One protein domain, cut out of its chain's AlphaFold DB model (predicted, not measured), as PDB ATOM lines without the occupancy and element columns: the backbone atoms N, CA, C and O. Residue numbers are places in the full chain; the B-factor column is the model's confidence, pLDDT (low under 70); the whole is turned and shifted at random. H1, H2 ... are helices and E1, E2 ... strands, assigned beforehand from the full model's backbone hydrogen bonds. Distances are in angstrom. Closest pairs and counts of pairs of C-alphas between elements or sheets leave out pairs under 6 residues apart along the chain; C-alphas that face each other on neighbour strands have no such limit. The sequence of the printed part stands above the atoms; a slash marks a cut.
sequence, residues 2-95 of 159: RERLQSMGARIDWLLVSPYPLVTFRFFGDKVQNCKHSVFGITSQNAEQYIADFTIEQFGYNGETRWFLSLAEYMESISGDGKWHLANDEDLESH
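What this domain is: This is residues 2 to 95 of the 159 residues of an uncharacterized protein of Massarina eburnea CBS 473.64 (UniProt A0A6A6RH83). What shape do these atoms make? A strongly twisted sheet of five antiparallel strands curls round one helix, H4, with H1 over the opposite face and residues 26 to 31 sticking out as a loop far from H1. What is it built of? The 94 printed residues, class mixed, include five named helices and five named strands in the order H1 E1 E2 E3 H2 H3 E4 H4 E5 H5; the sheet's order is E4 E3 E2 E1 E5. The whole is compact by its radius of gyration of the C-alphas, 14.3 A, with an elongated outline of 49 by 31 by 20 A.

How they stand to each other: What comes first? H1, residues 2 to 7, is on the sheet, over E1, residues 11 to 19, at a height over the sheet of 8.9 A, on a local plane fitted to only just enough C-alphas, 6. Its closest C-alphas to E1 are those of Arg 2 and Ile 12, 6.8 A apart. How do the strands pair? E1, E2, residues 37 to 43, and E3, residues 49 to 52, form a meander, each strand the antiparallel neighbour of the one before, with N 13 and O 41 2.8 A apart and N 42 and O 50 2.8 A apart, within hydrogen-bond range. Edge strand E4, residues 68 to 70, is antiparallel to E3, with N 51 and O 69 at 2.8 A. Edge strand E5, residues 79 to 86, bends by 82 degrees at residue 82 and is antiparallel to E1, with N 16 and O 85 at 2.9 A. Where are the other helices? H2, residues 56 to 59, only grazes the sheet, and H3, residues 63 to 66, is not on it; they only just touch, only at the corner, with 3 pairs of C-alphas within 8 A, the closest those of Glu 57 and Gly 63, 5.4 A apart. The sheet curls round H4, residues 71 to 77, whose closest C-alphas to E3 are those of Leu 71 and Tyr 50, 4.7 A apart. H5, residues 89 to 94, only grazes the sheet. Are the helices' backbones complete? In H1, H4 and H5 every O i to N i+4 pair is within hydrogen-bond range; H2 and H3 are too short for such a pair.

Where its parts are: Where does the first element begin? C-alpha 2 of H1 is at (340.875, 277.068, 224.810). How long are the longer elements? E1 runs 22.6 A, E2 18.9 A, E5 14.9 A, E3 10.2 A and H4 10.1 A from first to last C-alpha. Where does the last element end? C-alpha 94 of H5 is at (363.297, 279.847, 228.936).

The domain as a whole: How far does it reach? The two C-alphas farthest apart are those of Ser 7 and Gly 29, at 49.7 A. Is the backbone continuous? The printed part has no cut, and the link E1 to E2, 17 residues, is long. Where is confidence low? The pLDDT is under 70 at residue 28, residues 32 to 34 and residues 92 to 95.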
ATOM      1  N   ARG A   2     340.466 278.233 225.612       72.00
ATOM      2  CA  ARG A   2     340.875 277.068 224.810       72.00
ATOM      3  C   ARG A   2     339.759 276.057 224.521       72.00
ATOM      4  O   ARG A   2     339.445 275.832 223.361       72.00
ATOM      5  N   GLU A   3     339.105 275.542 225.556       76.88
ATOM      6  CA  GLU A   3     338.027 274.547 225.425       76.88
ATOM      7  C   GLU A   3     336.846 275.044 224.577       76.88
ATOM      8  O   GLU A   3     336.275 274.302 223.782       76.88
ATOM      9  N   ARG A   4     336.498 276.332 224.705       78.75
ATOM     10  CA  ARG A   4     335.409 276.952 223.938       78.75
ATOM     11  C   ARG A   4     335.742 277.018 222.452       78.75
ATOM     12  O   ARG A   4     334.926 276.602 221.640       78.75
ATOM     13  N   LEU A   5     336.937 277.482 222.100       77.06
ATOM     14  CA  LEU A   5     337.372 277.553 220.703       77.06
ATOM     15  C   LEU A   5     337.562 276.152 220.096       77.06
ATOM     16  O   LEU A   5     337.147 275.914 218.966       77.06
ATOM     17  N   GLN A   6     338.065 275.192 220.874       84.06
ATOM     18  CA  GLN A   6     338.142 273.788 220.458       84.06
ATOM     19  C   GLN A   6     336.761 273.172 220.205       84.06
ATOM     20  O   GLN A   6     336.589 272.454 219.223       84.06
ATOM     21  N   SER A   7     335.748 273.501 221.019       89.00
ATOM     22  CA  SER A   7     334.365 273.051 220.785       89.00
ATOM     23  C   SER A   7     333.762 273.578 219.474       89.00
ATOM     24  O   SER A   7     332.803 273.007 218.966       89.00
ATOM     25  N   MET A   8     334.349 274.637 218.910       89.31
ATOM     26  CA  MET A   8     333.991 275.222 217.614       89.31
ATOM     27  C   MET A   8     334.888 274.716 216.469       89.31
ATOM     28  O   MET A   8     334.848 275.263 215.372       89.31
ATOM     29  N   GLY A   9     335.721 273.698 216.716       89.00
ATOM     30  CA  GLY A   9     336.611 273.111 215.712       89.00
ATOM     31  C   GLY A   9     337.908 273.887 215.465       89.00
ATOM     32  O   GLY A   9     338.600 273.591 214.495       89.00
ATOM     33  N   ALA A  10     338.256 274.862 216.312       91.94
ATOM     34  CA  ALA A  10     339.515 275.593 216.193       91.94
ATOM     35  C   ALA A  10     340.664 274.890 216.938       91.94
ATOM     36  O   ALA A  10     340.491 274.367 218.044       91.94
ATOM     37  N   ARG A  11     341.869 274.935 216.362       92.69
ATOM     38  CA  ARG A  11     343.121 274.561 217.033       92.69
ATOM     39  C   ARG A  11     343.769 275.808 217.623       92.69
ATOM     40  O   ARG A  11     343.746 276.865 217.000       92.69
ATOM     41  N   ILE A  12     344.348 275.673 218.811       91.12
ATOM     42  CA  ILE A  12     345.064 276.761 219.475       91.12
ATOM     43  C   ILE A  12     346.452 276.277 219.831       91.12
ATOM     44  O   ILE A  12     346.595 275.319 220.591       91.12
ATOM     45  N   ASP A  13     347.435 276.994 219.319       90.12
ATOM     46  CA  ASP A  13     348.848 276.740 219.500       90.12
ATOM     47  C   ASP A  13     349.477 277.913 220.258       90.12
ATOM     48  O   ASP A  13     349.023 279.058 220.171       90.12
ATOM     49  N   TRP A  14     350.523 277.625 221.022       89.81
ATOM     50  CA  TRP A  14     351.352 278.657 221.626       89.81
ATOM     51  C   TRP A  14     352.470 278.995 220.644       89.81
ATOM     52  O   TRP A  14     353.218 278.103 220.243       89.81
ATOM     53  N   LEU A  15     352.565 280.256 220.225       90.75
ATOM     54  CA  LEU A  15     353.583 280.705 219.279       90.75
ATOM     55  C   LEU A  15     354.578 281.637 219.963       90.75
ATOM     56  O   LEU A  15     354.186 282.480 220.772       90.75
ATOM     57  N   LEU A  16     355.847 281.522 219.579       91.38
ATOM     58  CA  LEU A  16     356.849 282.545 219.840       91.38
ATOM     59  C   LEU A  16     357.073 283.399 218.595       91.38
ATOM     60  O   LEU A  16     357.230 282.891 217.482       91.38
ATOM     61  N   VAL A  17     357.110 284.709 218.805       91.12
ATOM     62  CA  VAL A  17     357.308 285.741 217.781       91.12
ATOM     63  C   VAL A  17     358.369 286.738 218.243       91.12
ATOM     64  O   VAL A  17     358.690 286.813 219.429       91.12
ATOM     65  N   SER A  18     358.932 287.509 217.315       91.44
ATOM     66  CA  SER A  18     359.836 288.623 217.631       91.44
ATOM     67  C   SER A  18     359.146 289.940 217.239       91.44
ATOM     68  O   SER A  18     359.283 290.352 216.087       91.44
ATOM     69  N   PRO A  19     358.349 290.592 218.103       89.88
ATOM     70  CA  PRO A  19     357.675 291.832 217.735       89.88
ATOM     71  C   PRO A  19     358.684 292.968 217.531       89.88
ATOM     72  O   PRO A  19     359.754 292.988 218.142       89.88
ATOM     73  N   TYR A  20     358.337 293.925 216.675       90.44
ATOM     74  CA  TYR A  20     359.080 295.163 216.478       90.44
ATOM     75  C   TYR A  20     358.517 296.252 217.403       90.44
ATOM     76  O   TYR A  20     357.473 296.827 217.106       90.44
ATOM     77  N   PRO A  21     359.148 296.557 218.546       88.75
ATOM     78  CA  PRO A  21     358.591 297.530 219.476       88.75
ATOM     79  C   PRO A  21     358.573 298.948 218.889       88.75
ATOM     80  O   PRO A  21     359.586 299.438 218.391       88.75
ATOM     81  N   LEU A  22     357.438 299.645 219.017       87.19
ATOM     82  CA  LEU A  22     357.312 301.071 218.680       87.19
ATOM     83  C   LEU A  22     357.999 301.963 219.720       87.19
ATOM     84  O   LEU A  22     358.454 303.064 219.408       87.19
ATOM     85  N   VAL A  23     358.081 301.483 220.962       80.44
ATOM     86  CA  VAL A  23     358.794 302.136 222.059       80.44
ATOM     87  C   VAL A  23     359.675 301.121 222.775       80.44
ATOM     88  O   VAL A  23     359.261 300.000 223.049       80.44
ATOM     89  N   THR A  24     360.913 301.501 223.078       75.50
ATOM     90  CA  THR A  24     361.843 300.667 223.846       75.50
ATOM     91  C   THR A  24     362.423 301.486 224.985       75.50
ATOM     92  O   THR A  24     363.079 302.504 224.754       75.50
ATOM     93  N   PHE A  25     362.205 301.027 226.214       71.25
ATOM     94  CA  PHE A  25     362.887 301.544 227.395       71.25
ATOM     95  C   PHE A  25     364.119 300.682 227.660       71.25
ATOM     96  O   PHE A  25     364.035 299.458 227.640       71.25
ATOM     97  N   ARG A  26     365.274 301.315 227.873       71.50
ATOM     98  CA  ARG A  26     366.533 300.618 228.163       71.50
ATOM     99  C   ARG A  26     367.406 301.438 229.096       71.50
ATOM    100  O   ARG A  26     367.330 302.670 229.073       71.50
ATOM    101  N   PHE A  27     368.274 300.772 229.849       72.75
ATOM    102  CA  PHE A  27     369.307 301.468 230.600       72.75
ATOM    103  C   PHE A  27     370.446 301.911 229.677       72.75
ATOM    104  O   PHE A  27     370.661 301.386 228.579       72.75
ATOM    105  N   PHE A  28     371.171 302.939 230.112       69.69
ATOM    106  CA  PHE A  28     372.329 303.432 229.382       69.69
ATOM    107  C   PHE A  28     373.413 302.347 229.316       69.69
ATOM    108  O   PHE A  28     373.864 301.861 230.348       69.69
ATOM    109  N   GLY A  29     373.844 302.000 228.100       76.56
ATOM    110  CA  GLY A  29     374.850 300.963 227.849       76.56
ATOM    111  C   GLY A  29     374.285 299.620 227.377       76.56
ATOM    112  O   GLY A  29     375.043 298.818 226.831       76.56
ATOM    113  N   ASP A  30     372.971 299.399 227.487       74.81
ATOM    114  CA  ASP A  30     372.354 298.146 227.050       74.81
ATOM    115  C   ASP A  30     372.250 298.047 225.524       74.81
ATOM    116  O   ASP A  30     371.845 298.982 224.810       74.81
ATOM    117  N   LYS A  31     372.580 296.859 225.009       74.12
ATOM    118  CA  LYS A  31     372.331 296.508 223.610       74.12
ATOM    119  C   LYS A  31     370.836 296.307 223.397       74.12
ATOM    120  O   LYS A  31     370.158 295.729 224.240       74.12
ATOM    121  N   VAL A  32     370.343 296.735 222.237       68.50
ATOM    122  CA  VAL A  32     368.993 296.369 221.799       68.50
ATOM    123  C   VAL A  32     369.000 294.865 221.553       68.50
ATOM    124  O   VAL A  32     369.711 294.388 220.669       68.50
ATOM    125  N   GLN A  33     368.270 294.127 222.381       66.44
ATOM    126  CA  GLN A  33     368.014 292.712 222.158       66.44
ATOM    127  C   GLN A  33     366.661 292.560 221.473       66.44
ATOM    128  O   GLN A  33     365.718 293.290 221.779       66.44
ATOM    129  N   ASN A  34     366.571 291.606 220.550       69.25
ATOM    130  CA  ASN A  34     365.282 291.201 220.014       69.25
ATOM    131  C   ASN A  34     364.475 290.580 221.155       69.25
ATOM    132  O   ASN A  34     364.888 289.569 221.723       69.25
ATOM    133  N   CYS A  35     363.346 291.198 221.491       73.94
ATOM    134  CA  CYS A  35     362.436 290.654 222.482       73.94
ATOM    135  C   CYS A  35     361.695 289.480 221.845       73.94
ATOM    136  O   CYS A  35     361.116 289.622 220.769       73.94
ATOM    137  N   LYS A  36     361.753 288.311 222.475       84.50
ATOM    138  CA  LYS A  36     360.867 287.203 222.139       84.50
ATOM    139  C   LYS A  36     359.565 287.389 222.896       84.50
ATOM    140  O   LYS A  36     359.575 287.772 224.061       84.50
ATOM    141  N   HIS A  37     358.459 287.124 222.218       88.81
ATOM    142  CA  HIS A  37     357.126 287.319 222.754       88.81
ATOM    143  C   HIS A  37     356.238 286.119 222.476       88.81
ATOM    144  O   HIS A  37     356.344 285.474 221.435       88.81
ATOM    145  N   SER A  38     355.360 285.839 223.424       90.19
ATOM    146  CA  SER A  38     354.466 284.698 223.427       90.19
ATOM    147  C   SER A  38     353.060 285.139 223.033       90.19
ATOM    148  O   SER A  38     352.481 286.006 223.688       90.19
ATOM    149  N   VAL A  39     352.475 284.483 222.035       92.38
ATOM    150  CA  VAL A  39     351.121 284.776 221.549       92.38
ATOM    151  C   VAL A  39     350.318 283.499 221.315       92.38
ATOM    152  O   VAL A  39     350.875 282.405 221.188       92.38
ATOM    153  N   PHE A  40     348.995 283.625 221.216       93.94
ATOM    154  CA  PHE A  40     348.142 282.504 220.828       93.94
ATOM    155  C   PHE A  40     347.957 282.475 219.315       93.94
ATOM    156  O   PHE A  40     347.354 283.381 218.743       93.94
ATOM    157  N   GLY A  41     348.420 281.401 218.677       94.38
ATOM    158  CA  GLY A  41     348.066 281.069 217.303       94.38
ATOM    159  C   GLY A  41     346.739 280.323 217.275       94.38
ATOM    160  O   GLY A  41     346.579 279.310 217.952       94.38
ATOM    161  N   ILE A  42     345.774 280.799 216.498       95.00
ATOM    162  CA  ILE A  42     344.455 280.180 216.358       95.00
ATOM    163  C   ILE A  42     344.288 279.760 214.903       95.00
ATOM    164  O   ILE A  42     344.330 280.594 214.007       95.00
ATOM    165  N   THR A  43     344.084 278.465 214.668       96.00
ATOM    166  CA  THR A  43     343.713 277.936 213.351       96.00
ATOM    167  C   THR A  43     342.229 277.584 213.370       96.00
ATOM    168  O   THR A  43     341.808 276.745 214.166       96.00
ATOM    169  N   SER A  44     341.431 278.237 212.528       94.00
ATOM    170  CA  SER A  44     339.994 277.979 212.413       94.00
ATOM    171  C   SER A  44     339.718 276.605 211.792       94.00
ATOM    172  O   SER A  44     340.605 275.974 211.210       94.00
ATOM    173  N   GLN A  45     338.465 276.148 211.856       94.44
ATOM    174  CA  GLN A  45     338.036 274.915 211.187       94.44
ATOM    175  C   GLN A  45     338.268 274.960 209.662       94.44
ATOM    176  O   GLN A  45     338.469 273.922 209.036       94.44
ATOM    177  N   ASN A  46     338.298 276.162 209.079       94.00
ATOM    178  CA  ASN A  46     338.545 276.388 207.655       94.00
ATOM    179  C   ASN A  46     340.038 276.581 207.331       94.00
ATOM    180  O   ASN A  46     340.371 277.023 206.236       94.00
ATOM    181  N   ALA A  47     340.933 276.264 208.274       94.06
ATOM    182  CA  ALA A  47     342.382 276.439 208.172       94.06
ATOM    183  C   ALA A  47     342.868 277.900 208.053       94.06
ATOM    184  O   ALA A  47     344.025 278.137 207.709       94.06
ATOM    185  N   GLU A  48     342.029 278.882 208.391       96.44
ATOM    186  CA  GLU A  48     342.452 280.282 208.497       96.44
ATOM    187  C   GLU A  48     343.232 280.496 209.795       96.44
ATOM    188  O   GLU A  48     342.873 279.944 210.837       96.44
ATOM    189  N   GLN A  49     344.299 281.293 209.739       96.75
ATOM    190  CA  GLN A  49     345.211 281.489 210.864       96.75
ATOM    191  C   GLN A  49     345.145 282.914 211.398       96.75
ATOM    192  O   GLN A  49     345.248 283.883 210.644       96.75
ATOM    193  N   TYR A  50     345.040 283.019 212.715       96.31
ATOM    194  CA  TYR A  50     344.947 284.264 213.462       96.31
ATOM    195  C   TYR A  50     345.937 284.260 214.620       96.31
ATOM    196  O   TYR A  50     346.303 283.199 215.131       96.31
ATOM    197  N   ILE A  51     346.337 285.449 215.055       96.31
ATOM    198  CA  ILE A  51     347.074 285.660 216.293       96.31
ATOM    199  C   ILE A  51     346.205 286.468 217.251       96.31
ATOM    200  O   ILE A  51     345.654 287.502 216.872       96.31
ATOM    201  N   ALA A  52     346.116 285.995 218.493       94.81
ATOM    202  CA  ALA A  52     345.636 286.774 219.623       94.81
ATOM    203  C   ALA A  52     346.817 287.127 220.544       94.81
ATOM    204  O   ALA A  52     347.431 286.237 221.141       94.81
ATOM    205  N   ASP A  53     347.108 288.420 220.664       94.50
ATOM    206  CA  ASP A  53     348.108 288.987 221.569       94.50
ATOM    207  C   ASP A  53     347.436 289.979 222.522       94.50
ATOM    208  O   ASP A  53     347.213 291.145 222.205       94.50
ATOM    209  N   PHE A  54     347.116 289.495 223.719       90.31
ATOM    210  CA  PHE A  54     346.458 290.276 224.770       90.31
ATOM    211  C   PHE A  54     347.399 291.241 225.503       90.31
ATOM    212  O   PHE A  54     347.011 291.825 226.510       90.31
ATOM    213  N   THR A  55     348.650 291.335 225.059       91.12
ATOM    214  CA  THR A  55     349.712 292.094 225.726       91.12
ATOM    215  C   THR A  55     350.507 292.950 224.745       91.12
ATOM    216  O   THR A  55     351.603 293.409 225.062       91.12
ATOM    217  N   ILE A  56     349.973 293.168 223.544       91.56
ATOM    218  CA  ILE A  56     350.634 293.875 222.443       91.56
ATOM    219  C   ILE A  56     351.023 295.321 222.813       91.56
ATOM    220  O   ILE A  56     351.986 295.882 222.283       91.56
ATOM    221  N   GLU A  57     350.320 295.924 223.771       90.69
ATOM    222  CA  GLU A  57     350.562 297.273 224.282       90.69
ATOM    223  C   GLU A  57     351.920 297.422 224.966       90.69
ATOM    224  O   GLU A  57     352.470 298.523 224.979       90.69
ATOM    225  N   GLN A  58     352.513 296.333 225.473       86.62
ATOM    226  CA  GLN A  58     353.858 296.370 226.061       86.62
ATOM    227  C   GLN A  58     354.926 296.807 225.041       86.62
ATOM    228  O   GLN A  58     355.979 297.318 225.414       86.62
ATOM    229  N   PHE A  59     354.630 296.648 223.746       89.31
ATOM    230  CA  PHE A  59     355.475 297.068 222.629       89.31
ATOM    231  C   PHE A  59     355.050 298.424 222.041       89.31
ATOM    232  O   PHE A  59     355.606 298.868 221.036       89.31
ATOM    233  N   GLY A  60     354.076 299.102 222.658       89.25
ATOM    234  CA  GLY A  60     353.575 300.416 222.253       89.25
ATOM    235  C   GLY A  60     352.464 300.397 221.199       89.25
ATOM    236  O   GLY A  60     352.075 301.462 220.719       89.25
ATOM    237  N   TYR A  61     351.947 299.225 220.822       92.00
ATOM    238  CA  TYR A  61     350.830 299.112 219.879       92.00
ATOM    239  C   TYR A  61     349.474 299.395 220.543       92.00
ATOM    240  O   TYR A  61     349.311 299.261 221.751       92.00
ATOM    241  N   ASN A  62     348.471 299.769 219.739       90.88
ATOM    242  CA  ASN A  62     347.108 299.981 220.227       90.88
ATOM    243  C   ASN A  62     346.392 298.638 220.453       90.88
ATOM    244  O   ASN A  62     345.934 298.006 219.497       90.88
ATOM    245  N   GLY A  63     346.240 298.256 221.717       88.00
ATOM    246  CA  GLY A  63     345.567 297.031 222.131       88.00
ATOM    247  C   GLY A  63     344.106 296.910 221.724       88.00
ATOM    248  O   GLY A  63     343.664 295.807 221.455       88.00
ATOM    249  N   GLU A  64     343.354 298.002 221.564       86.75
ATOM    250  CA  GLU A  64     341.932 297.931 221.184       86.75
ATOM    251  C   GLU A  64     341.730 297.395 219.761       86.75
ATOM    252  O   GLU A  64     340.708 296.781 219.454       86.75
ATOM    253  N   THR A  65     342.712 297.619 218.883       90.50
ATOM    254  CA  THR A  65     342.607 297.318 217.444       90.50
ATOM    255  C   THR A  65     343.628 296.302 216.945       90.50
ATOM    256  O   THR A  65     343.474 295.792 215.839       90.50
ATOM    257  N   ARG A  66     344.677 296.005 217.724       93.69
ATOM    258  CA  ARG A  66     345.788 295.132 217.306       93.69
ATOM    259  C   ARG A  66     345.896 293.828 218.091       93.69
ATOM    260  O   ARG A  66     346.735 293.007 217.740       93.69
ATOM    261  N   TRP A  67     345.057 293.612 219.106       94.81
ATOM    262  CA  TRP A  67     345.108 292.396 219.922       94.81
ATOM    263  C   TRP A  67     344.692 291.122 219.169       94.81
ATOM    264  O   TRP A  67     345.041 290.027 219.601       94.81
ATOM    265  N   PHE A  68     343.950 291.240 218.062       96.19
ATOM    266  CA  PHE A  68     343.503 290.108 217.250       96.19
ATOM    267  C   PHE A  68     343.640 290.417 215.759       96.19
ATOM    268  O   PHE A  68     342.962 291.304 215.246       96.19
ATOM    269  N   LEU A  69     344.514 289.687 215.068       96.75
ATOM    270  CA  LEU A  69     344.841 289.895 213.654       96.75
ATOM    271  C   LEU A  69     344.923 288.554 212.924       96.75
ATOM    272  O   LEU A  69     345.136 287.514 213.553       96.75
ATOM    273  N   SER A  70     344.811 288.555 211.595       97.50
ATOM    274  CA  SER A  70     345.259 287.388 210.830       97.50
ATOM    275  C   SER A  70     346.767 287.180 211.013       97.50
ATOM    276  O   SER A  70     347.516 288.122 211.286       97.50
ATOM    277  N   LEU A  71     347.240 285.943 210.843       95.88
ATOM    278  CA  LEU A  71     348.669 285.640 210.932       95.88
ATOM    279  C   LEU A  71     349.484 286.496 209.950       95.88
ATOM    280  O   LEU A  71     350.541 287.004 210.314       95.88
ATOM    281  N   ALA A  72     348.981 286.678 208.726       95.44
ATOM    282  CA  ALA A  72     349.646 287.479 207.702       95.44
ATOM    283  C   ALA A  72     349.778 288.951 208.126       95.44
ATOM    284  O   ALA A  72     350.883 289.486 208.114       95.44
ATOM    285  N   GLU A  73     348.685 289.575 208.579       96.25
ATOM    286  CA  GLU A  73     348.694 290.970 209.046       96.25
ATOM    287  C   GLU A  73     349.605 291.163 210.262       96.25
ATOM    288  O   GLU A  73     350.313 292.169 210.364       96.25
ATOM    289  N   TYR A  74     349.612 290.202 211.191       96.38
ATOM    290  CA  TYR A  74     350.492 290.250 212.354       96.38
ATOM    291  C   TYR A  74     351.966 290.166 211.933       96.38
ATOM    292  O   TYR A  74     352.789 290.960 212.390       96.38
ATOM    293  N   MET A  75     352.316 289.233 211.041       94.81
ATOM    294  CA  MET A  75     353.696 289.082 210.567       94.81
ATOM    295  C   MET A  75     354.180 290.282 209.754       94.81
ATOM    296  O   MET A  75     355.358 290.611 209.819       94.81
ATOM    297  N   GLU A  76     353.290 290.944 209.019       94.12
ATOM    298  CA  GLU A  76     353.631 292.127 208.229       94.12
ATOM    299  C   GLU A  76     353.801 293.388 209.087       94.12
ATOM    300  O   GLU A  76     354.705 294.184 208.842       94.12
ATOM    301  N   SER A  77     352.927 293.595 210.078       91.88
ATOM    302  CA  SER A  77     352.828 294.889 210.775       91.88
ATOM    303  C   SER A  77     353.362 294.905 212.207       91.88
ATOM    304  O   SER A  77     353.627 295.987 212.740       91.88
ATOM    305  N   ILE A  78     353.517 293.734 212.828       92.75
ATOM    306  CA  ILE A  78     353.959 293.594 214.221       92.75
ATOM    307  C   ILE A  78     355.286 292.843 214.316       92.75
ATOM    308  O   ILE A  78     356.149 293.240 215.094       92.75
ATOM    309  N   SER A  79     355.475 291.758 213.561       89.38
ATOM    310  CA  SER A  79     356.721 290.983 213.622       89.38
ATOM    311  C   SER A  79     357.896 291.757 213.016       89.38
ATOM    312  O   SER A  79     357.807 292.295 211.918       89.38
ATOM    313  N   GLY A  80     359.024 291.794 213.725       83.31
ATOM    314  CA  GLY A  80     360.250 292.452 213.272       83.31
ATOM    315  C   GLY A  80     361.076 291.626 212.286       83.31
ATOM    316  O   GLY A  80     361.916 292.183 211.584       83.31
ATOM    317  N   ASP A  81     360.856 290.312 212.223       83.88
ATOM    318  CA  ASP A  81     361.575 289.398 211.327       83.88
ATOM    319  C   ASP A  81     360.651 288.581 210.410       83.88
ATOM    320  O   ASP A  81     361.143 287.802 209.589       83.88
ATOM    321  N   GLY A  82     359.330 288.759 210.533       85.81
ATOM    322  CA  GLY A  82     358.319 287.997 209.797       85.81
ATOM    323  C   GLY A  82     358.302 286.509 210.157       85.81
ATOM    324  O   GLY A  82     357.758 285.704 209.400       85.81
ATOM    325  N   LYS A  83     358.931 286.120 211.273       87.06
ATOM    326  CA  LYS A  83     359.053 284.727 211.700       87.06
ATOM    327  C   LYS A  83     358.242 284.469 212.957       87.06
ATOM    328  O   LYS A  83     358.042 285.332 213.812       87.06
ATOM    329  N   TRP A  84     357.822 283.219 213.059       90.38
ATOM    330  CA  TRP A  84     357.207 282.642 214.237       90.38
ATOM    331  C   TRP A  84     357.539 281.153 214.280       90.38
ATOM    332  O   TRP A  84     357.839 280.545 213.247       90.38
ATOM    333  N   HIS A  85     357.474 280.560 215.465       88.56
ATOM    334  CA  HIS A  85     357.560 279.113 215.629       88.56
ATOM    335  C   HIS A  85     356.630 278.637 216.743       88.56
ATOM    336  O   HIS A  85     356.212 279.419 217.598       88.56
ATOM    337  N   LEU A  86     356.258 277.357 216.693       88.75
ATOM    338  CA  LEU A  86     355.532 276.709 217.784       88.75
ATOM    339  C   LEU A  86     356.455 276.651 218.998       88.75
ATOM    340  O   LEU A  86     357.564 276.136 218.869       88.75
ATOM    341  N   ALA A  87     355.994 277.152 220.140       83.56
ATOM    342  CA  ALA A  87     356.753 277.050 221.378       83.56
ATOM    343  C   ALA A  87     356.964 275.568 221.724       83.56
ATOM    344  O   ALA A  87     356.003 274.792 221.752       83.56
ATOM    345  N   ASN A  88     358.216 275.181 221.948       80.31
ATOM    346  CA  ASN A  88     358.577 273.871 222.483       80.31
ATOM    347  C   ASN A  88     358.795 273.944 224.009       80.31
ATOM    348  O   ASN A  88     358.672 275.009 224.613       80.31
ATOM    349  N   ASP A  89     359.100 272.814 224.646       72.44
ATOM    350  CA  ASP A  89     359.283 272.773 226.103       72.44
ATOM    351  C   ASP A  89     360.459 273.658 226.563       72.44
ATOM    352  O   ASP A  89     360.334 274.383 227.547       72.44
ATOM    353  N   GLU A  90     361.554 273.713 225.793       72.88
ATOM    354  CA  GLU A  90     362.704 274.589 226.077       72.88
ATOM    355  C   GLU A  90     362.333 276.082 225.992       72.88
ATOM    356  O   GLU A  90     362.781 276.897 226.802       72.88
ATOM    357  N   ASP A  91     361.490 276.459 225.029       72.19
ATOM    358  CA  ASP A  91     360.977 277.816 224.859       72.19
ATOM    359  C   ASP A  91     360.129 278.237 226.066       72.19
ATOM    360  O   ASP A  91     360.250 279.371 226.542       72.19
ATOM    361  N   LEU A  92     359.291 277.325 226.569       63.12
ATOM    362  CA  LEU A  92     358.417 277.548 227.721       63.12
ATOM    363  C   LEU A  92     359.214 277.686 229.027       63.12
ATOM    364  O   LEU A  92     358.917 278.580 229.823       63.12
ATOM    365  N   GLU A  93     360.252 276.865 229.213       60.41
ATOM    366  CA  GLU A  93     361.175 276.944 230.355       60.41
ATOM    367  C   GLU A  93     362.008 278.238 230.336       60.41
ATOM    368  O   GLU A  93     362.186 278.889 231.366       60.41
ATOM    369  N   SER A  94     362.466 278.654 229.154       57.25
ATOM    370  CA  SER A  94     363.297 279.847 228.936       57.25
ATOM    371  C   SER A  94     362.541 281.176 229.104       57.25
ATOM    372  O   SER A  94     363.108 282.158 229.584       57.25
ATOM    373  N   HIS A  95     361.254 281.227 228.738       53.94
ATOM    374  CA  HIS A  95     360.487 282.484 228.666       53.94
ATOM    375  C   HIS A  95     359.548 282.725 229.854       53.94
ATOM    376  O   HIS A  95     358.746 283.658 229.813       53.94
TER     377      HIS A  95